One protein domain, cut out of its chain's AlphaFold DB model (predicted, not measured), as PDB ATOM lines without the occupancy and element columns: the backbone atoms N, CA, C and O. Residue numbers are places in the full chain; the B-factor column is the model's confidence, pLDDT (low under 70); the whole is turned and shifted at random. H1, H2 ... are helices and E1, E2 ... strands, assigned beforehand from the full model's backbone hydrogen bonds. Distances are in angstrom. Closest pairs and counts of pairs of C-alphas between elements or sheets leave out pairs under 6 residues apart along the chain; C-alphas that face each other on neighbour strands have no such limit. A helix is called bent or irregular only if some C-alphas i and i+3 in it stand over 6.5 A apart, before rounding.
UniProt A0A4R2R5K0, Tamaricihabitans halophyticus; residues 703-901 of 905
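This is residues 703 to 901 of the 905 residues of a protein of Tamaricihabitans halophyticus (UniProt A0A4R2R5K0). A strongly twisted sheet of five strands, with helices H2 and H9 over one face, makes the body; an arm of helices reaches away from it, made by the long H6 and by H4 with H5 at its far end. Short H8 sits between arm and sheet, and a small hairpin of E4 and E5, with H7 beside E4, lies apart from the sheet. The printed part has 199 residues with nine named helices and seven named strands, in the order E1 H1 H2 E2 H3 H4 H5 H6 E3 E4 E5 H7 H8 E6 E7 H9; the class is mixed, helices and strands. The large sheet is mixed, in the order E2 E1 E3 E7 E6. The whole is compact, with a radius of gyration of the C-alphas of 18.2 A, and spans 58 by 39 by 29 A.

Find C-alpha 703 at (31.597, -4.416, 10.801), where strand E1, residues 703 to 705, begins. Go on through helix H1, 707 to 710, to helix H2, 716 to 731, 22.2 A long, then strand E2, 735 to 738, and helix H3, 742 to 746. Helix H4, 748 to 768, is 28.8 A long; it is irregular, with C-alphas 763 and 766 7.5 A apart, and has a kink of 41 degrees near residue 762. Helix H5, 777 to 787, measures 15.3 A, and helix H6, 791 to 812, runs 31.3 A from C-alpha 791 at (44.511, 30.607, 6.569). Next read strand E3, 817 to 822, 15.4 A; strands E4, 834 to 837, and E5, 840 to 843; and helices H7, 844 to 848, and H8, 853 to 858. Strands E6, 862 to 869, 21.3 A, and E7, 875 to 881, 19.9 A, lead to helix H9, 887 to 899, 18.1 A, which ends at C-alpha 899 at (16.644, -5.680, 20.263).

Begin at the edge strand E2, parallel to E1, with N 703 and O 735 2.8 A apart. E1 and E3 are parallel, with N 704 and O 817 at 2.8 A; E3 and E7 are antiparallel, with N 820 and O 879 at 2.9 A. E6 and E7 form a hairpin, with N 865 and O 878 at 2.9 A. E1, H1 H2, E2 make a strand-helix-strand unit, two parallel neighbour strands with helices between, its crossover right-handed. H2 and H9 on one face of the sheet make two layers, helices and sheet. H9 is over E7 and E6 at a height over the sheet of 8.6 A, along the strands. H2, with residues 725 to 729 alone, touches H9, about perpendicular at 75 degrees, the closest C-alphas being Ala 725 and Ile 897, 5.9 A. H1, H6 and H8 only graze the sheet. H8 touches H6, with C-alphas 858 and 805 5.5 A apart, and H4, with C-alphas 857 and 752 at 5.6 A. H4 and H6 touch at a steep tilt of 45 degrees, opposite ways, closest at C-alphas 751 and 797, 4.3 A. H5 touches H4 at C-alphas 786 and 757, 4.2 A, and H3 touches H6 at C-alphas 744 and 804, 5.4 A. In the hairpin E4 and E5, N 835 and O 842 are 2.7 A apart; the closest C-alphas of E4 and H7, 834 and 844, are 5.1 A apart. Each O i to N i+4 pair is within hydrogen-bond range in H2, H3, H5, H6, H7, H8 and H9, and 15 of 17 in H4; H1 is too short for one.

The two C-alphas farthest apart, Gly 733 and Ala 770, are 58.2 A apart. The printed part has no cut. The link E3 to E4, 11 residues, is long. Residues 773 to 779, of which 777 to 779 belong to H5, stand free. The mean pLDDT of the printed part is 75.1; 78 residues are under 70, among them 766 to 783 and 823 to 859.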
ATOM      1  N   VAL A 703      31.587  -5.622   9.965       96.44
ATOM      2  CA  VAL A 703      31.597  -4.416  10.801       96.44
ATOM      3  C   VAL A 703      33.024  -4.139  11.257       96.44
ATOM      4  O   VAL A 703      33.659  -4.950  11.928       96.44
ATOM      5  N   GLY A 704      33.547  -2.981  10.876       94.81
ATOM      6  CA  GLY A 704      34.877  -2.533  11.246       94.81
ATOM      7  C   GLY A 704      34.966  -2.168  12.724       94.81
ATOM      8  O   GLY A 704      34.194  -1.346  13.219       94.81
ATOM      9  N   TRP A 705      35.952  -2.734  13.407       92.06
ATOM     10  CA  TRP A 705      36.236  -2.535  14.822       92.06
ATOM     11  C   TRP A 705      37.627  -1.910  14.984       92.06
ATOM     12  O   TRP A 705      38.632  -2.615  15.068       92.06
ATOM     13  N   PRO A 706      37.744  -0.573  14.963       88.75
ATOM     14  CA  PRO A 706      39.034   0.090  15.085       88.75
ATOM     15  C   PRO A 706      39.416   0.265  16.561       88.75
ATOM     16  O   PRO A 706      39.496   1.393  17.045       88.75
ATOM     17  N   ALA A 707      39.648  -0.824  17.304       83.62
ATOM     18  CA  ALA A 707      39.889  -0.778  18.755       83.62
ATOM     19  C   ALA A 707      41.034   0.175  19.127       83.62
ATOM     20  O   ALA A 707      40.943   0.960  20.070       83.62
ATOM     21  N   MET A 708      42.097   0.176  18.318       82.06
ATOM     22  CA  MET A 708      43.252   1.058  18.491       82.06
ATOM     23  C   MET A 708      42.909   2.553  18.446       82.06
ATOM     24  O   MET A 708      43.701   3.363  18.911       82.06
ATOM     25  N   LEU A 709      41.767   2.952  17.894       78.81
ATOM     26  CA  LEU A 709      41.350   4.350  17.855       78.81
ATOM     27  C   LEU A 709      40.855   4.859  19.223       78.81
ATOM     28  O   LEU A 709      40.990   6.054  19.501       78.81
ATOM     29  N   TRP A 710      40.301   3.979  20.065       77.69
ATOM     30  CA  TRP A 710      39.545   4.377  21.259       77.69
ATOM     31  C   TRP A 710      39.847   3.586  22.540       77.69
ATOM     32  O   TRP A 710      39.597   4.115  23.621       77.69
ATOM     33  N   ALA A 711      40.406   2.377  22.470       75.44
ATOM     34  CA  ALA A 711      40.574   1.502  23.635       75.44
ATOM     35  C   ALA A 711      41.476   2.096  24.736       75.44
ATOM     36  O   ALA A 711      41.204   1.900  25.913       75.44
ATOM     37  N   ASP A 712      42.508   2.875  24.380       73.00
ATOM     38  CA  ASP A 712      43.371   3.578  25.349       73.00
ATOM     39  C   ASP A 712      42.817   4.946  25.794       73.00
ATOM     40  O   ASP A 712      43.508   5.715  26.465       73.00
ATOM     41  N   ARG A 713      41.594   5.285  25.367       68.75
ATOM     42  CA  ARG A 713      40.977   6.611  25.521       68.75
ATOM     43  C   ARG A 713      39.635   6.587  26.252       68.75
ATOM     44  O   ARG A 713      39.066   7.663  26.435       68.75
ATOM     45  N   VAL A 714      39.143   5.414  26.645       71.19
ATOM     46  CA  VAL A 714      37.879   5.223  27.371       71.19
ATOM     47  C   VAL A 714      38.104   4.391  28.627       71.19
ATOM     48  O   VAL A 714      39.085   3.656  28.725       71.19
ATOM     49  N   GLU A 715      37.201   4.504  29.598       74.44
ATOM     50  CA  GLU A 715      37.253   3.670  30.798       74.44
ATOM     51  C   GLU A 715      37.051   2.182  30.447       74.44
ATOM     52  O   GLU A 715      36.274   1.871  29.536       74.44
ATOM     53  N   PRO A 716      37.688   1.244  31.179       79.00
ATOM     54  CA  PRO A 716      37.545  -0.194  30.928       79.00
ATOM     55  C   PRO A 716      36.091  -0.674  30.916       79.00
ATOM     56  O   PRO A 716      35.731  -1.594  30.185       79.00
ATOM     57  N   GLU A 717      35.236  -0.037  31.712       75.06
ATOM     58  CA  GLU A 717      33.816  -0.352  31.762       75.06
ATOM     59  C   GLU A 717      33.057   0.086  30.502       75.06
ATOM     60  O   GLU A 717      32.262  -0.688  29.970       75.06
ATOM     61  N   VAL A 718      33.338   1.280  29.975       75.94
ATOM     62  CA  VAL A 718      32.763   1.748  28.704       75.94
ATOM     63  C   VAL A 718      33.186   0.819  27.568       75.94
ATOM     64  O   VAL A 718      32.354   0.416  26.756       75.94
ATOM     65  N   ALA A 719      34.460   0.409  27.554       80.94
ATOM     66  CA  ALA A 719      34.957  -0.579  26.602       80.94
ATOM     67  C   ALA A 719      34.188  -1.906  26.709       80.94
ATOM     68  O   ALA A 719      33.741  -2.424  25.691       80.94
ATOM     69  N   ARG A 720      33.957  -2.412  27.928       84.25
ATOM     70  CA  ARG A 720      33.184  -3.642  28.178       84.25
ATOM     71  C   ARG A 720      31.758  -3.561  27.625       84.25
ATOM     72  O   ARG A 720      31.310  -4.507  26.983       84.25
ATOM     73  N   VAL A 721      31.046  -2.457  27.859       81.06
ATOM     74  CA  VAL A 721      29.666  -2.292  27.367       81.06
ATOM     75  C   VAL A 721      29.626  -2.222  25.837       81.06
ATOM     76  O   VAL A 721      28.755  -2.817  25.210       81.06
ATOM     77  N   VAL A 722      30.601  -1.565  25.211       83.62
ATOM     78  CA  VAL A 722      30.665  -1.464  23.745       83.62
ATOM     79  C   VAL A 722      31.121  -2.777  23.100       83.62
ATOM     80  O   VAL A 722      30.626  -3.128  22.031       83.62
ATOM     81  N   THR A 723      31.969  -3.563  23.768       87.75
ATOM     82  CA  THR A 723      32.241  -4.955  23.377       87.75
ATOM     83  C   THR A 723      30.963  -5.789  23.390       87.75
ATOM     84  O   THR A 723      30.727  -6.516  22.434       87.75
ATOM     85  N   ALA A 724      30.074  -5.607  24.372       85.62
ATOM     86  CA  ALA A 724      28.788  -6.304  24.376       85.62
ATOM     87  C   ALA A 724      27.905  -5.932  23.164       85.62
ATOM     88  O   ALA A 724      27.235  -6.800  22.610       85.62
ATOM     89  N   ALA A 725      27.924  -4.676  22.693       87.25
ATOM     90  CA  ALA A 725      27.285  -4.308  21.419       87.25
ATOM     91  C   ALA A 725      27.895  -5.048  20.218       87.25
ATOM     92  O   ALA A 725      27.166  -5.502  19.338       87.25
ATOM     93  N   ALA A 726      29.218  -5.184  20.187       90.50
ATOM     94  CA  ALA A 726      29.914  -5.920  19.140       90.50
ATOM     95  C   ALA A 726      29.544  -7.414  19.162       90.50
ATOM     96  O   ALA A 726      29.204  -7.980  18.126       90.50
ATOM     97  N   ASP A 727      29.514  -8.020  20.351       89.56
ATOM     98  CA  ASP A 727      29.120  -9.416  20.555       89.56
ATOM     99  C   ASP A 727      27.672  -9.663  20.116       89.56
ATOM    100  O   ASP A 727      27.376 -10.702  19.527       89.56
ATOM    101  N   ARG A 728      26.769  -8.696  20.327       88.94
ATOM    102  CA  ARG A 728      25.382  -8.759  19.833       88.94
ATOM    103  C   ARG A 728      25.314  -8.780  18.308       88.94
ATOM    104  O   ARG A 728      24.559  -9.570  17.749       88.94
ATOM    105  N   LEU A 729      26.115  -7.960  17.628       92.00
ATOM    106  CA  LEU A 729      26.197  -7.985  16.164       92.00
ATOM    107  C   LEU A 729      26.743  -9.327  15.658       92.00
ATOM    108  O   LEU A 729      26.204  -9.881  14.701       92.00
ATOM    109  N   VAL A 730      27.763  -9.877  16.324       93.19
ATOM    110  CA  VAL A 730      28.313 -11.204  16.002       93.19
ATOM    111  C   VAL A 730      27.278 -12.304  16.226       93.19
ATOM    112  O   VAL A 730      27.104 -13.165  15.367       93.19
ATOM    113  N   ALA A 731      26.539 -12.255  17.336       90.44
ATOM    114  CA  ALA A 731      25.459 -13.194  17.624       90.44
ATOM    115  C   ALA A 731      24.330 -13.121  16.579       90.44
ATOM    116  O   ALA A 731      23.737 -14.144  16.244       90.44
ATOM    117  N   ALA A 732      24.080 -11.935  16.019       89.19
ATOM    118  CA  ALA A 732      23.152 -11.720  14.910       89.19
ATOM    119  C   ALA A 732      23.736 -12.092  13.524       89.19
ATOM    120  O   ALA A 732      23.053 -11.963  12.508       89.19
ATOM    121  N   GLY A 733      24.981 -12.582  13.472       91.81
ATOM    122  CA  GLY A 733      25.624 -13.135  12.279       91.81
ATOM    123  C   GLY A 733      26.576 -12.193  11.538       91.81
ATOM    124  O   GLY A 733      27.034 -12.556  10.452       91.81
ATOM    125  N   ALA A 734      26.877 -11.003  12.065       95.44
ATOM    126  CA  ALA A 734      27.869 -10.102  11.476       95.44
ATOM    127  C   ALA A 734      29.316 -10.564  11.765       95.44
ATOM    128  O   ALA A 734      29.597 -11.215  12.771       95.44
ATOM    129  N   GLU A 735      30.262 -10.192  10.905       96.19
ATOM    130  CA  GLU A 735      31.701 -10.423  11.085       96.19
ATOM    131  C   GLU A 735      32.369  -9.146  11.613       96.19
ATOM    132  O   GLU A 735      32.287  -8.099  10.971       96.19
ATOM    133  N   LEU A 736      33.074  -9.215  12.746       94.88
ATOM    134  CA  LEU A 736      33.907  -8.103  13.214       94.88
ATOM    135  C   LEU A 736      35.281  -8.128  12.539       94.88
ATOM    136  O   LEU A 736      35.985  -9.137  12.572       94.88
ATOM    137  N   VAL A 737      35.685  -6.991  11.975       95.00
ATOM    138  CA  VAL A 737      36.962  -6.824  11.272       95.00
ATOM    139  C   VAL A 737      37.798  -5.770  11.984       95.00
ATOM    140  O   VAL A 737      37.449  -4.591  11.973       95.00
ATOM    141  N   GLU A 738      38.921  -6.162  12.586       92.19
ATOM    142  CA  GLU A 738      39.848  -5.205  13.206       92.19
ATOM    143  C   GLU A 738      40.426  -4.257  12.143       92.19
ATOM    144  O   GLU A 738      40.977  -4.699  11.132       92.19
ATOM    145  N   LEU A 739      40.340  -2.945  12.382       90.75
ATOM    146  CA  LEU A 739      40.833  -1.925  11.453       90.75
ATOM    147  C   LEU A 739      41.855  -0.999  12.104       90.75
ATOM    148  O   LEU A 739      41.743  -0.595  13.261       90.75
ATOM    149  N   ARG A 740      42.848  -0.587  11.315       87.88
ATOM    150  CA  ARG A 740      43.804   0.448  11.708       87.88
ATOM    151  C   ARG A 740      43.518   1.711  10.917       87.88
ATOM    152  O   ARG A 740      43.599   1.690   9.697       87.88
ATOM    153  N   LEU A 741      43.227   2.789  11.639       87.75
ATOM    154  CA  LEU A 741      42.948   4.111  11.080       87.75
ATOM    155  C   LEU A 741      43.965   5.130  11.643       87.75
ATOM    156  O   LEU A 741      43.637   5.889  12.562       87.75
ATOM    157  N   PRO A 742      45.253   5.052  11.255       84.94
ATOM    158  CA  PRO A 742      46.302   5.931  11.774       84.94
ATOM    159  C   PRO A 742      46.046   7.425  11.526       84.94
ATOM    160  O   PRO A 742      46.253   8.210  12.457       84.94
ATOM    161  N   ALA A 743      45.555   7.826  10.347       81.69
ATOM    162  CA  ALA A 743      45.281   9.236  10.054       81.69
ATOM    163  C   ALA A 743      44.124   9.756  10.923       81.69
ATOM    164  O   ALA A 743      44.231  10.807  11.568       81.69
ATOM    165  N   ALA A 744      43.056   8.963  11.051       79.25
ATOM    166  CA  ALA A 744      41.947   9.210  11.964       79.25
ATOM    167  C   ALA A 744      42.414   9.338  13.423       79.25
ATOM    168  O   ALA A 744      42.016  10.265  14.133       79.25
ATOM    169  N   ARG A 745      43.286   8.429  13.883       79.06
ATOM    170  CA  ARG A 745      43.768   8.392  15.272       79.06
ATOM    171  C   ARG A 745      44.649   9.585  15.628       79.06
ATOM    172  O   ARG A 745      44.580  10.055  16.773       79.06
ATOM    173  N   GLN A 746      45.488  10.026  14.692       73.50
ATOM    174  CA  GLN A 746      46.512  11.041  14.928       73.50
ATOM    175  C   GLN A 746      46.011  12.465  14.662       73.50
ATOM    176  O   GLN A 746      46.350  13.372  15.420       73.50
ATOM    177  N   HIS A 747      45.200  12.670  13.619       69.12
ATOM    178  CA  HIS A 747      44.995  14.008  13.061       69.12
ATOM    179  C   HIS A 747      43.531  14.481  13.025       69.12
ATOM    180  O   HIS A 747      43.293  15.690  13.115       69.12
ATOM    181  N   ALA A 748      42.542  13.574  12.988       66.88
ATOM    182  CA  ALA A 748      41.132  13.942  12.789       66.88
ATOM    183  C   ALA A 748      40.597  14.952  13.817       66.88
ATOM    184  O   ALA A 748      39.886  15.884  13.454       66.88
ATOM    185  N   ARG A 749      40.970  14.810  15.095       66.81
ATOM    186  CA  ARG A 749      40.484  15.676  16.184       66.81
ATOM    187  C   ARG A 749      40.989  17.118  16.076       66.81
ATOM    188  O   ARG A 749      40.199  18.050  16.199       66.81
ATOM    189  N   GLY A 750      42.294  17.303  15.875       68.56
ATOM    190  CA  GLY A 750      42.891  18.639  15.776       68.56
ATOM    191  C   GLY A 750      42.373  19.387  14.551       68.56
ATOM    192  O   GLY A 750      42.043  20.569  14.637       68.56
ATOM    193  N   ALA A 751      42.204  18.667  13.438       69.75
ATOM    194  CA  ALA A 751      41.590  19.211  12.240       69.75
ATOM    195  C   ALA A 751      40.117  19.577  12.452       69.75
ATOM    196  O   ALA A 751      39.722  20.680  12.083       69.75
ATOM    197  N   ALA A 752      39.334  18.708  13.106       67.44
ATOM    198  CA  ALA A 752      37.935  18.977  13.440       67.44
ATOM    199  C   ALA A 752      37.772  20.295  14.184       67.44
ATOM    200  O   ALA A 752      37.008  21.154  13.760       67.44
ATOM    201  N   TYR A 753      38.529  20.451  15.270       69.12
ATOM    202  CA  TYR A 753      38.440  21.602  16.157       69.12
ATOM    203  C   TYR A 753      38.942  22.896  15.496       69.12
ATOM    204  O   TYR A 753      38.350  23.955  15.671       69.12
ATOM    205  N   THR A 754      39.995  22.807  14.680       72.19
ATOM    206  CA  THR A 754      40.545  23.965  13.952       72.19
ATOM    207  C   THR A 754      39.579  24.458  12.878       72.19
ATOM    208  O   THR A 754      39.301  25.652  12.804       72.19
ATOM    209  N   ILE A 755      39.031  23.548  12.062       70.75
ATOM    210  CA  ILE A 755      38.018  23.900  11.055       70.75
ATOM    211  C   ILE A 755      36.786  24.476  11.764       70.75
ATOM    212  O   ILE A 755      36.221  25.458  11.302       70.75
ATOM    213  N   LEU A 756      36.416  23.903  12.910       67.94
ATOM    214  CA  LEU A 756      35.254  24.290  13.703       67.94
ATOM    215  C   LEU A 756      35.322  25.734  14.155       67.94
ATOM    216  O   LEU A 756      34.463  26.534  13.794       67.94
ATOM    217  N   LEU A 757      36.369  26.062  14.902       66.56
ATOM    218  CA  LEU A 757      36.544  27.403  15.426       66.56
ATOM    219  C   LEU A 757      36.679  28.426  14.298       66.56
ATOM    220  O   LEU A 757      36.065  29.486  14.374       66.56
ATOM    221  N   ALA A 758      37.430  28.102  13.240       68.19
ATOM    222  CA  ALA A 758      37.647  29.013  12.122       68.19
ATOM    223  C   ALA A 758      36.343  29.326  11.373       68.19
ATOM    224  O   ALA A 758      36.061  30.487  11.091       68.19
ATOM    225  N   GLU A 759      35.533  28.311  11.064       66.75
ATOM    226  CA  GLU A 759      34.250  28.511  10.388       66.75
ATOM    227  C   GLU A 759      33.267  29.269  11.280       66.75
ATOM    228  O   GLU A 759      32.709  30.272  10.845       66.75
ATOM    229  N   SER A 760      33.117  28.883  12.551       60.03
ATOM    230  CA  SER A 760      32.240  29.601  13.482       60.03
ATOM    231  C   SER A 760      32.665  31.058  13.680       60.03
ATOM    232  O   SER A 760      31.819  31.946  13.734       60.03
ATOM    233  N   ALA A 761      33.963  31.351  13.723       65.94
ATOM    234  CA  ALA A 761      34.437  32.722  13.836       65.94
ATOM    235  C   ALA A 761      34.175  33.559  12.578       65.94
ATOM    236  O   ALA A 761      33.652  34.663  12.705       65.94
ATOM    237  N   LYS A 762      34.457  33.037  11.373       65.50
ATOM    238  CA  LYS A 762      34.140  33.721  10.095       65.50
ATOM    239  C   LYS A 762      32.676  34.153  10.015       65.50
ATOM    240  O   LYS A 762      32.339  35.135   9.363       65.50
ATOM    241  N   LEU A 763      31.826  33.381  10.666       53.78
ATOM    242  CA  LEU A 763      30.385  33.483  10.627       53.78
ATOM    243  C   LEU A 763      29.797  34.401  11.707       53.78
ATOM    244  O   LEU A 763      28.844  35.134  11.448       53.78
ATOM    245  N   TRP A 764      30.359  34.363  12.915       56.69
ATOM    246  CA  TRP A 764      29.747  34.973  14.097       56.69
ATOM    247  C   TRP A 764      30.587  36.095  14.716       56.69
ATOM    248  O   TRP A 764      30.029  36.979  15.366       56.69
ATOM    249  N   TRP A 765      31.908  36.102  14.515       70.31
ATOM    250  CA  TRP A 765      32.811  37.008  15.229       70.31
ATOM    251  C   TRP A 765      32.513  38.481  14.959       70.31
ATOM    252  O   TRP A 765      32.397  39.268  15.894       70.31
ATOM    253  N   ASP A 766      32.328  38.852  13.692       66.69
ATOM    254  CA  ASP A 766      32.088  40.245  13.309       66.69
ATOM    255  C   ASP A 766      30.749  40.783  13.834       66.69
ATOM    256  O   ASP A 766      30.654  41.967  14.163       66.69
ATOM    257  N   THR A 767      29.753  39.905  13.977       61.03
ATOM    258  CA  THR A 767      28.430  40.215  14.532       61.03
ATOM    259  C   THR A 767      28.503  40.420  16.046       61.03
ATOM    260  O   THR A 767      28.082  41.455  16.556       61.03
ATOM    261  N   TYR A 768      29.094  39.474  16.780       62.34
ATOM    262  CA  TYR A 768      29.086  39.505  18.247       62.34
ATOM    263  C   TYR A 768      30.192  40.364  18.867       62.34
ATOM    264  O   TYR A 768      30.041  40.818  20.000       62.34
ATOM    265  N   ARG A 769      31.282  40.668  18.143       68.81
ATOM    266  CA  ARG A 769      32.277  41.652  18.611       68.81
ATOM    267  C   ARG A 769      31.708  43.073  18.675       68.81
ATOM    268  O   ARG A 769      32.240  43.899  19.409       68.81
ATOM    269  N   ALA A 770      30.683  43.367  17.868       63.09
ATOM    270  CA  ALA A 770      30.041  44.676  17.802       63.09
ATOM    271  C   ALA A 770      28.966  44.842  18.890       63.09
ATOM    272  O   ALA A 770      28.883  45.902  19.505       63.09
ATOM    273  N   GLU A 771      28.198  43.782  19.167       60.19
ATOM    274  CA  GLU A 771      27.181  43.734  20.225       60.19
ATOM    275  C   GLU A 771      27.241  42.378  20.963       60.19
ATOM    276  O   GLU A 771      26.603  41.416  20.539       60.19
ATOM    277  N   PRO A 772      27.967  42.270  22.093       55.28
ATOM    278  CA  PRO A 772      28.124  41.003  22.827       55.28
ATOM    279  C   PRO A 772      26.862  40.511  23.560       55.28
ATOM    280  O   PRO A 772      26.932  39.563  24.343       55.28
ATOM    281  N   ALA A 773      25.720  41.180  23.400       50.09
ATOM    282  CA  ALA A 773      24.530  40.913  24.197       50.09
ATOM    283  C   ALA A 773      23.969  39.508  23.907       50.09
ATOM    284  O   ALA A 773      23.554  39.215  22.791       50.09
ATOM    285  N   GLY A 774      23.924  38.649  24.932       49.53
ATOM    286  CA  GLY A 774      23.286  37.328  24.870       49.53
ATOM    287  C   GLY A 774      24.226  36.127  24.718       49.53
ATOM    288  O   GLY A 774      23.738  35.002  24.790       49.53
ATOM    289  N   LEU A 775      25.542  36.328  24.566       49.06
ATOM    290  CA  LEU A 775      26.535  35.246  24.617       49.06
ATOM    291  C   LEU A 775      27.312  35.266  25.937       49.06
ATOM    292  O   LEU A 775      27.637  36.331  26.463       49.06
ATOM    293  N   ASP A 776      27.634  34.086  26.462       50.06
ATOM    294  CA  ASP A 776      28.535  33.959  27.606       50.06
ATOM    295  C   ASP A 776      29.999  34.248  27.210       50.06
ATOM    296  O   ASP A 776      30.390  34.175  26.039       50.06
ATOM    297  N   SER A 777      30.831  34.573  28.201       57.06
ATOM    298  CA  SER A 777      32.231  34.955  27.989       57.06
ATOM    299  C   SER A 777      33.086  33.851  27.361       57.06
ATOM    300  O   SER A 777      33.985  34.161  26.582       57.06
ATOM    301  N   ALA A 778      32.801  32.577  27.644       53.53
ATOM    302  CA  ALA A 778      33.554  31.458  27.083       53.53
ATOM    303  C   ALA A 778      33.251  31.282  25.587       53.53
ATOM    304  O   ALA A 778      34.153  31.039  24.783       53.53
ATOM    305  N   THR A 779      31.995  31.474  25.183       55.91
ATOM    306  CA  THR A 779      31.592  31.477  23.773       55.91
ATOM    307  C   THR A 779      32.260  32.622  23.005       55.91
ATOM    308  O   THR A 779      32.776  32.406  21.905       55.91
ATOM    309  N   VAL A 780      32.337  33.819  23.597       64.38
ATOM    310  CA  VAL A 780      33.045  34.967  22.999       64.38
ATOM    311  C   VAL A 780      34.540  34.676  22.826       64.38
ATOM    312  O   VAL A 780      35.097  34.952  21.761       64.38
ATOM    313  N   GLU A 781      35.196  34.079  23.824       66.19
ATOM    314  CA  GLU A 781      36.611  33.694  23.734       66.19
ATOM    315  C   GLU A 781      36.872  32.636  22.654       66.19
ATOM    316  O   GLU A 781      37.845  32.756  21.907       66.19
ATOM    317  N   ARG A 782      35.990  31.640  22.500       65.06
ATOM    318  CA  ARG A 782      36.104  30.632  21.430       65.06
ATOM    319  C   ARG A 782      35.962  31.251  20.038       65.06
ATOM    320  O   ARG A 782      36.756  30.939  19.151       65.06
ATOM    321  N   LEU A 783      34.990  32.146  19.843       64.75
ATOM    322  CA  LEU A 783      34.813  32.857  18.571       64.75
ATOM    323  C   LEU A 783      36.018  33.749  18.253       64.75
ATOM    324  O   LEU A 783      36.464  33.797  17.107       64.75
ATOM    325  N   ARG A 784      36.595  34.396  19.271       77.75
ATOM    326  CA  ARG A 784      37.837  35.155  19.123       77.75
ATOM    327  C   ARG A 784      38.996  34.260  18.697       77.75
ATOM    328  O   ARG A 784      39.642  34.558  17.697       77.75
ATOM    329  N   ALA A 785      39.227  33.161  19.414       76.62
ATOM    330  CA  ALA A 785      40.294  32.213  19.106       76.62
ATOM    331  C   ALA A 785      40.163  31.664  17.678       76.62
ATOM    332  O   ALA A 785      41.153  31.559  16.962       76.62
ATOM    333  N   GLY A 786      38.935  31.386  17.230       75.62
ATOM    334  CA  GLY A 786      38.664  30.998  15.850       75.62
ATOM    335  C   GLY A 786      38.991  32.082  14.821       75.62
ATOM    336  O   GLY A 786      39.487  31.760  13.746       75.62
ATOM    337  N   SER A 787      38.767  33.361  15.150       80.00
ATOM    338  CA  SER A 787      39.076  34.494  14.260       80.00
ATOM    339  C   SER A 787      40.580  34.730  14.093       80.00
ATOM    340  O   SER A 787      41.011  35.337  13.118       80.00
ATOM    341  N   GLU A 788      41.373  34.230  15.041       87.56
ATOM    342  CA  GLU A 788      42.833  34.322  15.058       87.56
ATOM    343  C   GLU A 788      43.503  33.121  14.350       87.56
ATOM    344  O   GLU A 788      44.722  33.115  14.168       87.56
ATOM    345  N   ILE A 789      42.730  32.115  13.904       82.75
ATOM    346  CA  ILE A 789      43.250  30.978  13.126       82.75
ATOM    347  C   ILE A 789      43.717  31.466  11.753       82.75
ATOM    348  O   ILE A 789      42.948  32.024  10.972       82.75
ATOM    349  N   SER A 790      44.986  31.204  11.433       88.31
ATOM    350  CA  SER A 790      45.562  31.578  10.142       88.31
ATOM    351  C   SER A 790      44.970  30.756   8.988       88.31
ATOM    352  O   SER A 790      44.662  29.572   9.145       88.31
ATOM    353  N   ASP A 791      44.902  31.340   7.785       82.44
ATOM    354  CA  ASP A 791      44.511  30.607   6.569       82.44
ATOM    355  C   ASP A 791      45.386  29.362   6.340       82.44
ATOM    356  O   ASP A 791      44.909  28.336   5.857       82.44
ATOM    357  N   VAL A 792      46.664  29.424   6.725       88.06
ATOM    358  CA  VAL A 792      47.608  28.303   6.611       88.06
ATOM    359  C   VAL A 792      47.200  27.141   7.516       88.06
ATOM    360  O   VAL A 792      47.175  25.995   7.064       88.06
ATOM    361  N   ASP A 793      46.858  27.414   8.775       82.25
ATOM    362  CA  ASP A 793      46.435  26.379   9.723       82.25
ATOM    363  C   ASP A 793      45.052  25.824   9.369       82.25
ATOM    364  O   ASP A 793      44.838  24.611   9.442       82.25
ATOM    365  N   TYR A 794      44.148  26.676   8.880       80.00
ATOM    366  CA  TYR A 794      42.855  26.255   8.350       80.00
ATOM    367  C   TYR A 794      43.004  25.307   7.149       80.00
ATOM    368  O   TYR A 794      42.421  24.219   7.133       80.00
ATOM    369  N   GLN A 795      43.824  25.664   6.153       83.00
ATOM    370  CA  GLN A 795      44.061  24.807   4.986       83.00
ATOM    371  C   GLN A 795      44.799  23.516   5.358       83.00
ATOM    372  O   GLN A 795      44.478  22.451   4.828       83.00
ATOM    373  N   ARG A 796      45.732  23.562   6.320       84.38
ATOM    374  CA  ARG A 796      46.375  22.355   6.866       84.38
ATOM    375  C   ARG A 796      45.342  21.421   7.501       84.38
ATOM    376  O   ARG A 796      45.361  20.221   7.232       84.38
ATOM    377  N   ALA A 797      44.424  21.960   8.298       77.38
ATOM    378  CA  ALA A 797      43.343  21.191   8.904       77.38
ATOM    379  C   ALA A 797      42.399  20.582   7.847       77.38
ATOM    380  O   ALA A 797      42.026  19.414   7.957       77.38
ATOM    381  N   ARG A 798      42.070  21.318   6.776       79.00
ATOM    382  CA  ARG A 798      41.297  20.798   5.629       79.00
ATOM    383  C   ARG A 798      42.031  19.682   4.878       79.00
ATOM    384  O   ARG A 798      41.394  18.715   4.467       79.00
ATOM    385  N   GLY A 799      43.354  19.776   4.741       82.62
ATOM    386  CA  GLY A 799      44.183  18.712   4.168       82.62
ATOM    387  C   GLY A 799      44.118  17.418   4.983       82.62
ATOM    388  O   GLY A 799      43.871  16.351   4.428       82.62
ATOM    389  N   VAL A 800      44.224  17.525   6.309       82.19
ATOM    390  CA  VAL A 800      44.025  16.391   7.226       82.19
ATOM    391  C   VAL A 800      42.618  15.796   7.100       82.19
ATOM    392  O   VAL A 800      42.458  14.580   7.076       82.19
ATOM    393  N   ALA A 801      41.579  16.630   7.013       74.81
ATOM    394  CA  ALA A 801      40.206  16.157   6.836       74.81
ATOM    395  C   ALA A 801      40.043  15.318   5.553       74.81
ATOM    396  O   ALA A 801      39.367  14.287   5.566       74.81
ATOM    397  N   ALA A 802      40.692  15.729   4.460       82.25
ATOM    398  CA  ALA A 802      40.700  14.990   3.199       82.25
ATOM    399  C   ALA A 802      41.457  13.653   3.309       82.25
ATOM    400  O   ALA A 802      40.991  12.638   2.787       82.25
ATOM    401  N   GLU A 803      42.582  13.632   4.030       87.62
ATOM    402  CA  GLU A 803      43.350  12.413   4.315       87.62
ATOM    403  C   GLU A 803      42.519  11.396   5.112       87.62
ATOM    404  O   GLU A 803      42.393  10.243   4.707       87.62
ATOM    405  N   VAL A 804      41.868  11.841   6.192       83.31
ATOM    406  CA  VAL A 804      40.973  11.004   7.009       83.31
ATOM    407  C   VAL A 804      39.776  10.513   6.192       83.31
ATOM    408  O   VAL A 804      39.365   9.365   6.331       83.31
ATOM    409  N   THR A 805      39.228  11.352   5.308       83.88
ATOM    410  CA  THR A 805      38.140  10.948   4.401       83.88
ATOM    411  C   THR A 805      38.591   9.822   3.474       83.88
ATOM    412  O   THR A 805      37.898   8.815   3.366       83.88
ATOM    413  N   SER A 806      39.779   9.948   2.878       89.25
ATOM    414  CA  SER A 806      40.347   8.925   1.994       89.25
ATOM    415  C   SER A 806      40.644   7.615   2.737       89.25
ATOM    416  O   SER A 806      40.419   6.532   2.198       89.25
ATOM    417  N   GLU A 807      41.108   7.697   3.987       91.19
ATOM    418  CA  GLU A 807      41.313   6.529   4.851       91.19
ATOM    419  C   GLU A 807      39.991   5.801   5.152       91.19
ATOM    420  O   GLU A 807      39.928   4.572   5.073       91.19
ATOM    421  N   LEU A 808      38.917   6.544   5.443       88.38
ATOM    422  CA  LEU A 808      37.588   5.977   5.681       88.38
ATOM    423  C   LEU A 808      36.972   5.374   4.413       88.38
ATOM    424  O   LEU A 808      36.443   4.268   4.478       88.38
ATOM    425  N   ASP A 809      37.088   6.033   3.257       89.88
ATOM    426  CA  ASP A 809      36.639   5.476   1.973       89.88
ATOM    427  C   ASP A 809      37.336   4.135   1.672       89.88
ATOM    428  O   ASP A 809      36.689   3.162   1.276       89.88
ATOM    429  N   ALA A 810      38.646   4.040   1.932       91.88
ATOM    430  CA  ALA A 810      39.396   2.793   1.783       91.88
ATOM    431  C   ALA A 810      38.947   1.702   2.777       91.88
ATOM    432  O   ALA A 810      38.908   0.517   2.424       91.88
ATOM    433  N   ALA A 811      38.589   2.081   4.007       92.75
ATOM    434  CA  ALA A 811      38.030   1.161   4.992       92.75
ATOM    435  C   ALA A 811      36.650   0.641   4.559       92.75
ATOM    436  O   ALA A 811      36.410  -0.566   4.609       92.75
ATOM    437  N   PHE A 812      35.767   1.508   4.058       93.88
ATOM    438  CA  PHE A 812      34.431   1.117   3.590       93.88
ATOM    439  C   PHE A 812      34.438   0.247   2.325       93.88
ATOM    440  O   PHE A 812      33.450  -0.421   2.032       93.88
ATOM    441  N   GLY A 813      35.563   0.167   1.611       90.75
ATOM    442  CA  GLY A 813      35.775  -0.866   0.593       90.75
ATOM    443  C   GLY A 813      35.873  -2.292   1.162       90.75
ATOM    444  O   GLY A 813      35.779  -3.259   0.409       90.75
ATOM    445  N   GLN A 814      36.072  -2.437   2.475       91.81
ATOM    446  CA  GLN A 814      36.278  -3.716   3.165       91.81
ATOM    447  C   GLN A 814      35.186  -4.032   4.192       91.81
ATOM    448  O   GLN A 814      34.943  -5.212   4.467       91.81
ATOM    449  N   VAL A 815      34.555  -3.000   4.763       95.94
ATOM    450  CA  VAL A 815      33.535  -3.114   5.811       95.94
ATOM    451  C   VAL A 815      32.289  -2.293   5.484       95.94
ATOM    452  O   VAL A 815      32.350  -1.250   4.845       95.94
ATOM    453  N   SER A 816      31.145  -2.759   5.970       94.50
ATOM    454  CA  SER A 816      29.823  -2.158   5.796       94.50
ATOM    455  C   SER A 816      29.599  -0.922   6.674       94.50
ATOM    456  O   SER A 816      28.881  -0.006   6.281       94.50
ATOM    457  N   ALA A 817      30.199  -0.901   7.864       94.44
ATOM    458  CA  ALA A 817      30.151   0.206   8.814       94.44
ATOM    459  C   ALA A 817      31.318   0.097   9.805       94.44
ATOM    460  O   ALA A 817      31.924  -0.965   9.933       94.44
ATOM    461  N   LEU A 818      31.610   1.174  10.529       92.44
ATOM    462  CA  LEU A 818      32.499   1.194  11.690       92.44
ATOM    463  C   LEU A 818      31.675   1.240  12.973       92.44
ATOM    464  O   LEU A 818      30.686   1.968  13.023       92.44
ATOM    465  N   LEU A 819      32.122   0.535  14.012       90.88
ATOM    466  CA  LEU A 819      31.556   0.590  15.358       90.88
ATOM    467  C   LEU A 819      32.530   1.293  16.310       90.88
ATOM    468  O   LEU A 819      33.671   0.864  16.494       90.88
ATOM    469  N   LEU A 820      32.075   2.393  16.909       85.19
ATOM    470  CA  LEU A 820      32.836   3.216  17.847       85.19
ATOM    471  C   LEU A 820      32.044   3.410  19.146       85.19
ATOM    472  O   LEU A 820      30.818   3.497  19.100       85.19
ATOM    473  N   PRO A 821      32.701   3.525  20.310       78.94
ATOM    474  CA  PRO A 821      32.021   3.886  21.548       78.94
ATOM    475  C   PRO A 821      31.535   5.344  21.507       78.94
ATOM    476  O   PRO A 821      32.241   6.225  21.004       78.94
ATOM    477  N   THR A 822      30.381   5.628  22.117       73.50
ATOM    478  CA  THR A 822      30.083   6.982  22.602       73.50
ATOM    479  C   THR A 822      30.469   7.045  24.076       73.50
ATOM    480  O   THR A 822      30.046   6.221  24.884       73.50
ATOM    481  N   VAL A 823      31.358   7.973  24.435       59.19
ATOM    482  CA  VAL A 823      31.853   8.055  25.816       59.19
ATOM    483  C   VAL A 823      30.875   8.879  26.647       59.19
ATOM    484  O   VAL A 823      30.587  10.013  26.254       59.19
ATOM    485  N   PRO A 824      30.425   8.387  27.811       53.69
ATOM    486  CA  PRO A 824      29.853   9.252  28.825       53.69
ATOM    487  C   PRO A 824      30.984  10.081  29.435       53.69
ATOM    488  O   PRO A 824      31.702   9.632  30.324       53.69
ATOM    489  N   VAL A 825      31.177  11.306  28.951       52.94
ATOM    490  CA  VAL A 825      31.881  12.312  29.750       52.94
ATOM    491  C   VAL A 825      30.825  12.867  30.693       52.94
ATOM    492  O   VAL A 825      29.836  13.435  30.233       52.94
ATOM    493  N   THR A 826      30.975  12.645  32.002       48.78
ATOM    494  CA  THR A 826      30.089  13.291  32.979       48.78
ATOM    495  C   THR A 826      30.159  14.788  32.728       48.78
ATOM    496  O   THR A 826      31.271  15.308  32.598       48.78
ATOM    497  N   ALA A 827      29.011  15.472  32.670       48.44
ATOM    498  CA  ALA A 827      29.005  16.917  32.506       48.44
ATOM    499  C   ALA A 827      29.976  17.532  33.520       48.44
ATOM    500  O   ALA A 827      29.846  17.283  34.721       48.44
ATOM    501  N   ALA A 828      31.019  18.218  33.058       46.84
ATOM    502  CA  ALA A 828      31.978  18.838  33.960       46.84
ATOM    503  C   ALA A 828      31.308  20.060  34.620       46.84
ATOM    504  O   ALA A 828      30.430  20.686  34.019       46.84
ATOM    505  N   ARG A 829      31.668  20.407  35.867       48.53
ATOM    506  CA  ARG A 829      31.175  21.670  36.459       48.53
ATOM    507  C   ARG A 829      31.601  22.823  35.556       48.53
ATOM    508  O   ARG A 829      32.683  22.731  34.987       48.53
ATOM    509  N   ALA A 830      30.815  23.895  35.475       48.94
ATOM    510  CA  ALA A 830      31.114  25.036  34.598       48.94
ATOM    511  C   ALA A 830      32.539  25.610  34.793       48.94
ATOM    512  O   ALA A 830      33.141  26.115  33.856       48.94
ATOM    513  N   GLU A 831      33.105  25.470  35.995       52.69
ATOM    514  CA  GLU A 831      34.464  25.916  36.344       52.69
ATOM    515  C   GLU A 831      35.570  24.878  36.055       52.69
ATOM    516  O   GLU A 831      36.750  25.126  36.292       52.69
ATOM    517  N   THR A 832      35.212  23.684  35.581       55.12
ATOM    518  CA  THR A 832      36.158  22.595  35.312       55.12
ATOM    519  C   THR A 832      36.790  22.800  33.943       55.12
ATOM    520  O   THR A 832      36.103  22.759  32.930       55.12
ATOM    521  N   THR A 833      38.109  22.965  33.893       58.62
ATOM    522  CA  THR A 833      38.848  23.114  32.629       58.62
ATOM    523  C   THR A 833      39.380  21.786  32.088       58.62
ATOM    524  O   THR A 833      39.636  21.675  30.889       58.62
ATOM    525  N   GLU A 834      39.510  20.762  32.944       62.34
ATOM    526  CA  GLU A 834      40.063  19.440  32.612       62.34
ATOM    527  C   GLU A 834      39.278  18.279  33.250       62.34
ATOM    528  O   GLU A 834      38.859  18.343  34.404       62.34
ATOM    529  N   VAL A 835      39.128  17.184  32.507       61.03
ATOM    530  CA  VAL A 835      38.572  15.888  32.929       61.03
ATOM    531  C   VAL A 835      39.611  14.784  32.734       61.03
ATOM    532  O   VAL A 835      40.544  14.926  31.946       61.03
ATOM    533  N   ARG A 836      39.472  13.655  33.439       59.09
ATOM    534  CA  ARG A 836      40.292  12.462  33.173       59.09
ATOM    535  C   ARG A 836      39.518  11.495  32.290       59.09
ATOM    536  O   ARG A 836      38.417  11.099  32.648       59.09
ATOM    537  N   LEU A 837      40.112  11.101  31.166       56.97
ATOM    538  CA  LEU A 837      39.624  10.002  30.335       56.97
ATOM    539  C   LEU A 837      40.629   8.855  30.405       56.97
ATOM    540  O   LEU A 837      41.785   9.009  29.992       56.97
ATOM    541  N   ALA A 838      40.183   7.719  30.952       67.75
ATOM    542  CA  ALA A 838      41.068   6.669  31.454       67.75
ATOM    543  C   ALA A 838      42.126   7.277  32.405       67.75
ATOM    544  O   ALA A 838      41.795   8.063  33.293       67.75
ATOM    545  N   ASP A 839      43.409   6.982  32.199       61.25
ATOM    546  CA  ASP A 839      44.480   7.471  33.071       61.25
ATOM    547  C   ASP A 839      45.017   8.868  32.712       61.25
ATOM    548  O   ASP A 839      45.930   9.357  33.385       61.25
ATOM    549  N   ARG A 840      44.471   9.555  31.698       62.22
ATOM    550  CA  ARG A 840      45.046  10.805  31.164       62.22
ATOM    551  C   ARG A 840      44.155  12.032  31.423       62.22
ATOM    552  O   ARG A 840      42.954  11.940  31.178       62.22
ATOM    553  N   PRO A 841      44.713  13.173  31.876       65.88
ATOM    554  CA  PRO A 841      43.991  14.444  31.910       65.88
ATOM    555  C   PRO A 841      43.787  14.993  30.490       65.88
ATOM    556  O   PRO A 841      44.629  14.805  29.607       65.88
ATOM    557  N   GLU A 842      42.658  15.651  30.263       63.47
ATOM    558  CA  GLU A 842      42.276  16.256  28.991       63.47
ATOM    559  C   GLU A 842      41.325  17.431  29.220       63.47
ATOM    560  O   GLU A 842      40.533  17.397  30.155       63.47
ATOM    561  N   SER A 843      41.356  18.468  28.374       62.72
ATOM    562  CA  SER A 843      40.397  19.566  28.523       62.72
ATOM    563  C   SER A 843      38.953  19.096  28.310       62.72
ATOM    564  O   SER A 843      38.691  18.163  27.548       62.72
ATOM    565  N   VAL A 844      37.998  19.751  28.965       55.41
ATOM    566  CA  VAL A 844      36.564  19.420  28.842       55.41
ATOM    567  C   VAL A 844      36.103  19.464  27.376       55.41
ATOM    568  O   VAL A 844      35.532  18.498  26.871       55.41
ATOM    569  N   ASP A 845      36.467  20.521  26.646       53.50
ATOM    570  CA  ASP A 845      36.157  20.687  25.215       53.50
ATOM    571  C   ASP A 845      36.756  19.571  24.348       53.50
ATOM    572  O   ASP A 845      36.153  19.088  23.387       53.50
ATOM    573  N   ALA A 846      37.961  19.133  24.702       56.47
ATOM    574  CA  ALA A 846      38.659  18.061  24.021       56.47
ATOM    575  C   ALA A 846      38.018  16.689  24.248       56.47
ATOM    576  O   ALA A 846      38.005  15.872  23.322       56.47
ATOM    577  N   ALA A 847      37.505  16.449  25.454       57.38
ATOM    578  CA  ALA A 847      36.850  15.208  25.838       57.38
ATOM    579  C   ALA A 847      35.517  15.018  25.096       57.38
ATOM    580  O   ALA A 847      35.250  13.925  24.595       57.38
ATOM    581  N   TYR A 848      34.728  16.086  24.925       53.91
ATOM    582  CA  TYR A 848      33.420  16.020  24.257       53.91
ATOM    583  C   TYR A 848      33.474  15.757  22.742       53.91
ATOM    584  O   TYR A 848      32.543  15.182  22.185       53.91
ATOM    585  N   VAL A 849      34.564  16.128  22.061       52.53
ATOM    586  CA  VAL A 849      34.706  15.998  20.590       52.53
ATOM    587  C   VAL A 849      35.508  14.741  20.184       52.53
ATOM    588  O   VAL A 849      35.671  14.428  19.002       52.53
ATOM    589  N   ARG A 850      36.025  13.976  21.159       55.44
ATOM    590  CA  ARG A 850      37.139  13.026  20.973       55.44
ATOM    591  C   ARG A 850      36.862  11.836  20.050       55.44
ATOM    592  O   ARG A 850      37.729  11.502  19.246       55.44
ATOM    593  N   LEU A 851      35.708  11.177  20.187       53.81
ATOM    594  CA  LEU A 851      35.384   9.929  19.465       53.81
ATOM    595  C   LEU A 851      34.274  10.092  18.418       53.81
ATOM    596  O   LEU A 851      34.058   9.200  17.608       53.81
ATOM    597  N   THR A 852      33.632  11.261  18.379       55.84
ATOM    598  CA  THR A 852      32.551  11.613  17.442       55.84
ATOM    599  C   THR A 852      33.010  12.562  16.327       55.84
ATOM    600  O   THR A 852      32.294  12.781  15.344       55.84
ATOM    601  N   GLY A 853      34.226  13.112  16.431       56.69
ATOM    602  CA  GLY A 853      34.799  14.053  15.464       56.69
ATOM    603  C   GLY A 853      34.985  13.488  14.051       56.69
ATOM    604  O   GLY A 853      34.976  14.256  13.092       56.69
ATOM    605  N   LEU A 854      35.084  12.162  13.892       66.44
ATOM    606  CA  LEU A 854      35.321  11.527  12.589       66.44
ATOM    607  C   LEU A 854      34.194  11.795  11.598       66.44
ATOM    608  O   LEU A 854      34.433  12.388  10.547       66.44
ATOM    609  N   ALA A 855      32.960  11.429  11.947       63.78
ATOM    610  CA  ALA A 855      31.806  11.712  11.100       63.78
ATOM    611  C   ALA A 855      31.615  13.226  10.931       63.78
ATOM    612  O   ALA A 855      31.309  13.697   9.835       63.78
ATOM    613  N   SER A 856      31.844  14.002  11.994       60.19
ATOM    614  CA  SER A 856      31.700  15.464  11.998       60.19
ATOM    615  C   SER A 856      32.514  16.125  10.875       60.19
ATOM    616  O   SER A 856      31.948  16.886  10.099       60.19
ATOM    617  N   VAL A 857      33.786  15.737  10.718       59.50
ATOM    618  CA  VAL A 857      34.734  16.313   9.740       59.50
ATOM    619  C   VAL A 857      34.575  15.781   8.319       59.50
ATOM    620  O   VAL A 857      34.833  16.494   7.355       59.50
ATOM    621  N   THR A 858      34.184  14.518   8.180       68.94
ATOM    622  CA  THR A 858      34.168  13.812   6.884       68.94
ATOM    623  C   THR A 858      32.805  13.839   6.189       68.94
ATOM    624  O   THR A 858      32.709  13.660   4.972       68.94
ATOM    625  N   GLY A 859      31.737  14.085   6.954       69.38
ATOM    626  CA  GLY A 859      30.361  14.108   6.459       69.38
ATOM    627  C   GLY A 859      29.780  12.732   6.137       69.38
ATOM    628  O   GLY A 859      28.768  12.661   5.447       69.38
ATOM    629  N   PHE A 860      30.397  11.648   6.611       78.75
ATOM    630  CA  PHE A 860      29.782  10.324   6.547       78.75
ATOM    631  C   PHE A 860      28.538  10.244   7.448       78.75
ATOM    632  O   PHE A 860      28.494  10.914   8.496       78.75
ATOM    633  N   PRO A 861      27.533   9.437   7.058       80.00
ATOM    634  CA  PRO A 861      26.370   9.203   7.890       80.00
ATOM    635  C   PRO A 861      26.777   8.480   9.167       80.00
ATOM    636  O   PRO A 861      27.688   7.645   9.179       80.00
ATOM    637  N   ALA A 862      26.086   8.814  10.248       81.81
ATOM    638  CA  ALA A 862      26.343   8.233  11.551       81.81
ATOM    639  C   ALA A 862      25.042   8.039  12.321       81.81
ATOM    640  O   ALA A 862      24.175   8.909  12.299       81.81
ATOM    641  N   LEU A 863      24.933   6.931  13.041       85.31
ATOM    642  CA  LEU A 863      23.812   6.629  13.922       85.31
ATOM    643  C   LEU A 863      24.356   6.342  15.315       85.31
ATOM    644  O   LEU A 863      25.243   5.507  15.466       85.31
ATOM    645  N   SER A 864      23.858   7.058  16.317       83.44
ATOM    646  CA  SER A 864      24.196   6.794  17.720       83.44
ATOM    647  C   SER A 864      23.019   6.113  18.399       83.44
ATOM    648  O   SER A 864      21.889   6.571  18.243       83.44
ATOM    649  N   VAL A 865      23.295   5.029  19.120       85.38
ATOM    650  CA  VAL A 865      22.288   4.217  19.810       85.38
ATOM    651  C   VAL A 865      22.703   3.899  21.242       85.38
ATOM    652  O   VAL A 865      23.904   3.765  21.516       85.38
ATOM    653  N   PRO A 866      21.736   3.767  22.165       82.62
ATOM    654  CA  PRO A 866      22.006   3.270  23.506       82.62
ATOM    655  C   PRO A 866      22.411   1.790  23.459       82.62
ATOM    656  O   PRO A 866      21.896   1.014  22.656       82.62
ATOM    657  N   VAL A 867      23.344   1.390  24.325       82.56
ATOM    658  CA  VAL A 867      23.859   0.007  24.384       82.56
ATOM    659  C   VAL A 867      23.659  -0.617  25.761       82.56
ATOM    660  O   VAL A 867      23.378  -1.816  25.857       82.56
ATOM    661  N   GLY A 868      23.815   0.169  26.826       77.50
ATOM    662  CA  GLY A 868      23.663  -0.301  28.198       77.50
ATOM    663  C   GLY A 868      24.097   0.734  29.230       77.50
ATOM    664  O   GLY A 868      24.219   1.917  28.924       77.50
ATOM    665  N   LEU A 869      24.343   0.271  30.457       75.00
ATOM    666  CA  LEU A 869      24.723   1.107  31.594       75.00
ATOM    667  C   LEU A 869      26.087   0.695  32.151       75.00
ATOM    668  O   LEU A 869      26.412  -0.492  32.221       75.00
ATOM    669  N   ALA A 870      26.866   1.686  32.574       71.56
ATOM    670  CA  ALA A 870      28.014   1.486  33.447       71.56
ATOM    671  C   ALA A 870      27.548   1.198  34.891       71.56
ATOM    672  O   ALA A 870      26.411   1.491  35.264       71.56
ATOM    673  N   ALA A 871      28.419   0.648  35.739       70.44
ATOM    674  CA  ALA A 871      28.118   0.253  37.115       70.44
ATOM    675  C   ALA A 871      27.717   1.435  38.009       70.44
ATOM    676  O   ALA A 871      27.017   1.255  39.002       70.44
ATOM    677  N   ASN A 872      28.132   2.651  37.650       64.56
ATOM    678  CA  ASN A 872      27.706   3.892  38.299       64.56
ATOM    679  C   ASN A 872      26.324   4.395  37.824       64.56
ATOM    680  O   ASN A 872      25.902   5.479  38.224       64.56
ATOM    681  N   GLY A 873      25.632   3.632  36.975       65.06
ATOM    682  CA  GLY A 873      24.325   3.965  36.418       65.06
ATOM    683  C   GLY A 873      24.370   4.933  35.235       65.06
ATOM    684  O   GLY A 873      23.308   5.340  34.772       65.06
ATOM    685  N   LEU A 874      25.551   5.326  34.737       68.31
ATOM    686  CA  LEU A 874      25.634   6.203  33.568       68.31
ATOM    687  C   LEU A 874      25.355   5.432  32.265       68.31
ATOM    688  O   LEU A 874      25.892   4.336  32.074       68.31
ATOM    689  N   PRO A 875      24.563   6.007  31.348       70.56
ATOM    690  CA  PRO A 875      24.283   5.409  30.050       70.56
ATOM    691  C   PRO A 875      25.531   5.367  29.167       70.56
ATOM    692  O   PRO A 875      26.314   6.316  29.102       70.56
ATOM    693  N   VAL A 876      25.697   4.250  28.467       76.88
ATOM    694  CA  VAL A 876      26.759   4.005  27.493       76.88
ATOM    695  C   VAL A 876      26.113   3.705  26.148       76.88
ATOM    696  O   VAL A 876      25.214   2.866  26.042       76.88
ATOM    697  N   GLY A 877      26.589   4.378  25.105       80.94
ATOM    698  CA  GLY A 877      26.128   4.152  23.745       80.94
ATOM    699  C   GLY A 877      27.233   3.706  22.799       80.94
ATOM    700  O   GLY A 877      28.417   3.625  23.140       80.94
ATOM    701  N   ALA A 878      26.817   3.453  21.566       84.00
ATOM    702  CA  ALA A 878      27.694   3.195  20.441       84.00
ATOM    703  C   ALA A 878      27.296   4.058  19.248       84.00
ATOM    704  O   ALA A 878      26.141   4.452  19.086       84.00
ATOM    705  N   GLN A 879      28.279   4.346  18.406       84.88
ATOM    706  CA  GLN A 879      28.125   5.066  17.159       84.88
ATOM    707  C   GLN A 879      28.524   4.162  15.997       84.88
ATOM    708  O   GLN A 879      29.644   3.654  15.938       84.88
ATOM    709  N   LEU A 880      27.598   4.007  15.060       89.12
ATOM    710  CA  LEU A 880      27.810   3.356  13.781       89.12
ATOM    711  C   LEU A 880      28.092   4.427  12.727       89.12
ATOM    712  O   LEU A 880      27.306   5.364  12.594       89.12
ATOM    713  N   ILE A 881      29.191   4.305  11.982       88.06
ATOM    714  CA  ILE A 881      29.534   5.204  10.865       88.06
ATOM    715  C   ILE A 881      29.571   4.387   9.579       88.06
ATOM    716  O   ILE A 881      30.251   3.367   9.528       88.06
ATOM    717  N   GLY A 882      28.856   4.824   8.547       88.81
ATOM    718  CA  GLY A 882      28.755   4.102   7.276       88.81
ATOM    719  C   GLY A 882      29.344   4.870   6.098       88.81
ATOM    720  O   GLY A 882      29.624   6.062   6.221       88.81
ATOM    721  N   PRO A 883      29.481   4.221   4.930       87.94
ATOM    722  CA  PRO A 883      29.751   4.935   3.693       87.94
ATOM    723  C   PRO A 883      28.584   5.862   3.340       87.94
ATOM    724  O   PRO A 883      27.485   5.774   3.893       87.94
ATOM    725  N   ARG A 884      28.809   6.757   2.378       83.88
ATOM    726  CA  ARG A 884      27.769   7.665   1.881       83.88
ATOM    727  C   ARG A 884      26.519   6.880   1.467       83.88
ATOM    728  O   ARG A 884      26.607   5.926   0.695       83.88
ATOM    729  N   HIS A 885      25.365   7.353   1.934       81.88
ATOM    730  CA  HIS A 885      24.026   6.819   1.681       81.88
ATOM    731  C   HIS A 885      23.737   5.443   2.307       81.88
ATOM    732  O   HIS A 885      22.985   4.643   1.743       81.88
ATOM    733  N   ALA A 886      24.377   5.125   3.430       87.19
ATOM    734  CA  ALA A 886      24.192   3.862   4.141       87.19
ATOM    735  C   ALA A 886      23.216   3.956   5.329       87.19
ATOM    736  O   ALA A 886      23.233   3.083   6.185       87.19
ATOM    737  N   GLU A 887      22.360   4.976   5.422       87.88
ATOM    738  CA  GLU A 887      21.497   5.227   6.594       87.88
ATOM    739  C   GLU A 887      20.630   4.022   6.947       87.88
ATOM    740  O   GLU A 887      20.592   3.598   8.097       87.88
ATOM    741  N   SER A 888      19.988   3.428   5.937       90.56
ATOM    742  CA  SER A 888      19.173   2.222   6.089       90.56
ATOM    743  C   SER A 888      19.979   1.058   6.670       90.56
ATOM    744  O   SER A 888      19.470   0.303   7.493       90.56
ATOM    745  N   LEU A 889      21.250   0.931   6.274       92.94
ATOM    746  CA  LEU A 889      22.155  -0.117   6.748       92.94
ATOM    747  C   LEU A 889      22.600   0.141   8.188       92.94
ATOM    748  O   LEU A 889      22.678  -0.791   8.984       92.94
ATOM    749  N   LEU A 890      22.848   1.406   8.537       92.19
ATOM    750  CA  LEU A 890      23.159   1.802   9.907       92.19
ATOM    751  C   LEU A 890      21.979   1.522  10.837       92.19
ATOM    752  O   LEU A 890      22.185   0.929  11.891       92.19
ATOM    753  N   CYS A 891      20.756   1.878  10.435       91.94
ATOM    754  CA  CYS A 891      19.547   1.590  11.208       91.94
ATOM    755  C   CYS A 891      19.289   0.086  11.367       91.94
ATOM    756  O   CYS A 891      18.855  -0.330  12.436       91.94
ATOM    757  N   LEU A 892      19.608  -0.735  10.357       93.31
ATOM    758  CA  LEU A 892      19.533  -2.196  10.468       93.31
ATOM    759  C   LEU A 892      20.508  -2.736  11.528       93.31
ATOM    760  O   LEU A 892      20.103  -3.479  12.418       93.31
ATOM    761  N   LEU A 893      21.780  -2.328  11.461       94.06
ATOM    762  CA  LEU A 893      22.805  -2.721  12.438       94.06
ATOM    763  C   LEU A 893      22.443  -2.256  13.856       94.06
ATOM    764  O   LEU A 893      22.573  -3.012  14.815       94.06
ATOM    765  N   ALA A 894      21.954  -1.026  13.990       91.12
ATOM    766  CA  ALA A 894      21.493  -0.475  15.256       91.12
ATOM    767  C   ALA A 894      20.281  -1.211  15.830       91.12
ATOM    768  O   ALA A 894      20.266  -1.485  17.025       91.12
ATOM    769  N   GLY A 895      19.308  -1.587  14.998       90.00
ATOM    770  CA  GLY A 895      18.154  -2.369  15.440       90.00
ATOM    771  C   GLY A 895      18.570  -3.689  16.096       90.00
ATOM    772  O   GLY A 895      18.013  -4.067  17.124       90.00
ATOM    773  N   SER A 896      19.612  -4.355  15.580       88.62
ATOM    774  CA  SER A 896      20.180  -5.554  16.219       88.62
ATOM    775  C   SER A 896      20.842  -5.265  17.573       88.62
ATOM    776  O   SER A 896      20.809  -6.111  18.467       88.62
ATOM    777  N   ILE A 897      21.422  -4.074  17.754       87.88
ATOM    778  CA  ILE A 897      21.972  -3.632  19.046       87.88
ATOM    779  C   ILE A 897      20.834  -3.331  20.043       87.88
ATOM    780  O   ILE A 897      20.928  -3.728  21.206       87.88
ATOM    781  N   GLU A 898      19.751  -2.684  19.596       82.38
ATOM    782  CA  GLU A 898      18.578  -2.319  20.410       82.38
ATOM    783  C   GLU A 898      17.788  -3.555  20.886       82.38
ATOM    784  O   GLU A 898      17.527  -3.698  22.083       82.38
ATOM    785  N   GLN A 899      17.471  -4.492  19.981       67.81
ATOM    786  CA  GLN A 899      16.644  -5.680  20.263       67.81
ATOM    787  C   GLN A 899      17.255  -6.631  21.304       67.81
ATOM    788  O   GLN A 899      16.534  -7.238  22.090       67.81
ATOM    789  N   ALA A 900      18.583  -6.737  21.359       54.50
ATOM    790  CA  ALA A 900      19.286  -7.574  22.332       54.50
ATOM    791  C   ALA A 900      19.525  -6.880  23.693       54.50
ATOM    792  O   ALA A 900      20.167  -7.453  24.577       54.50
ATOM    793  N   SER A 901      19.049  -5.639  23.860       48.53
ATOM    794  CA  SER A 901      19.208  -4.831  25.079       48.53
ATOM    795  C   SER A 901      17.955  -4.771  25.957       48.53
ATOM    796  O   SER A 901      18.008  -4.137  27.003       48.53
TER     797      SER A 901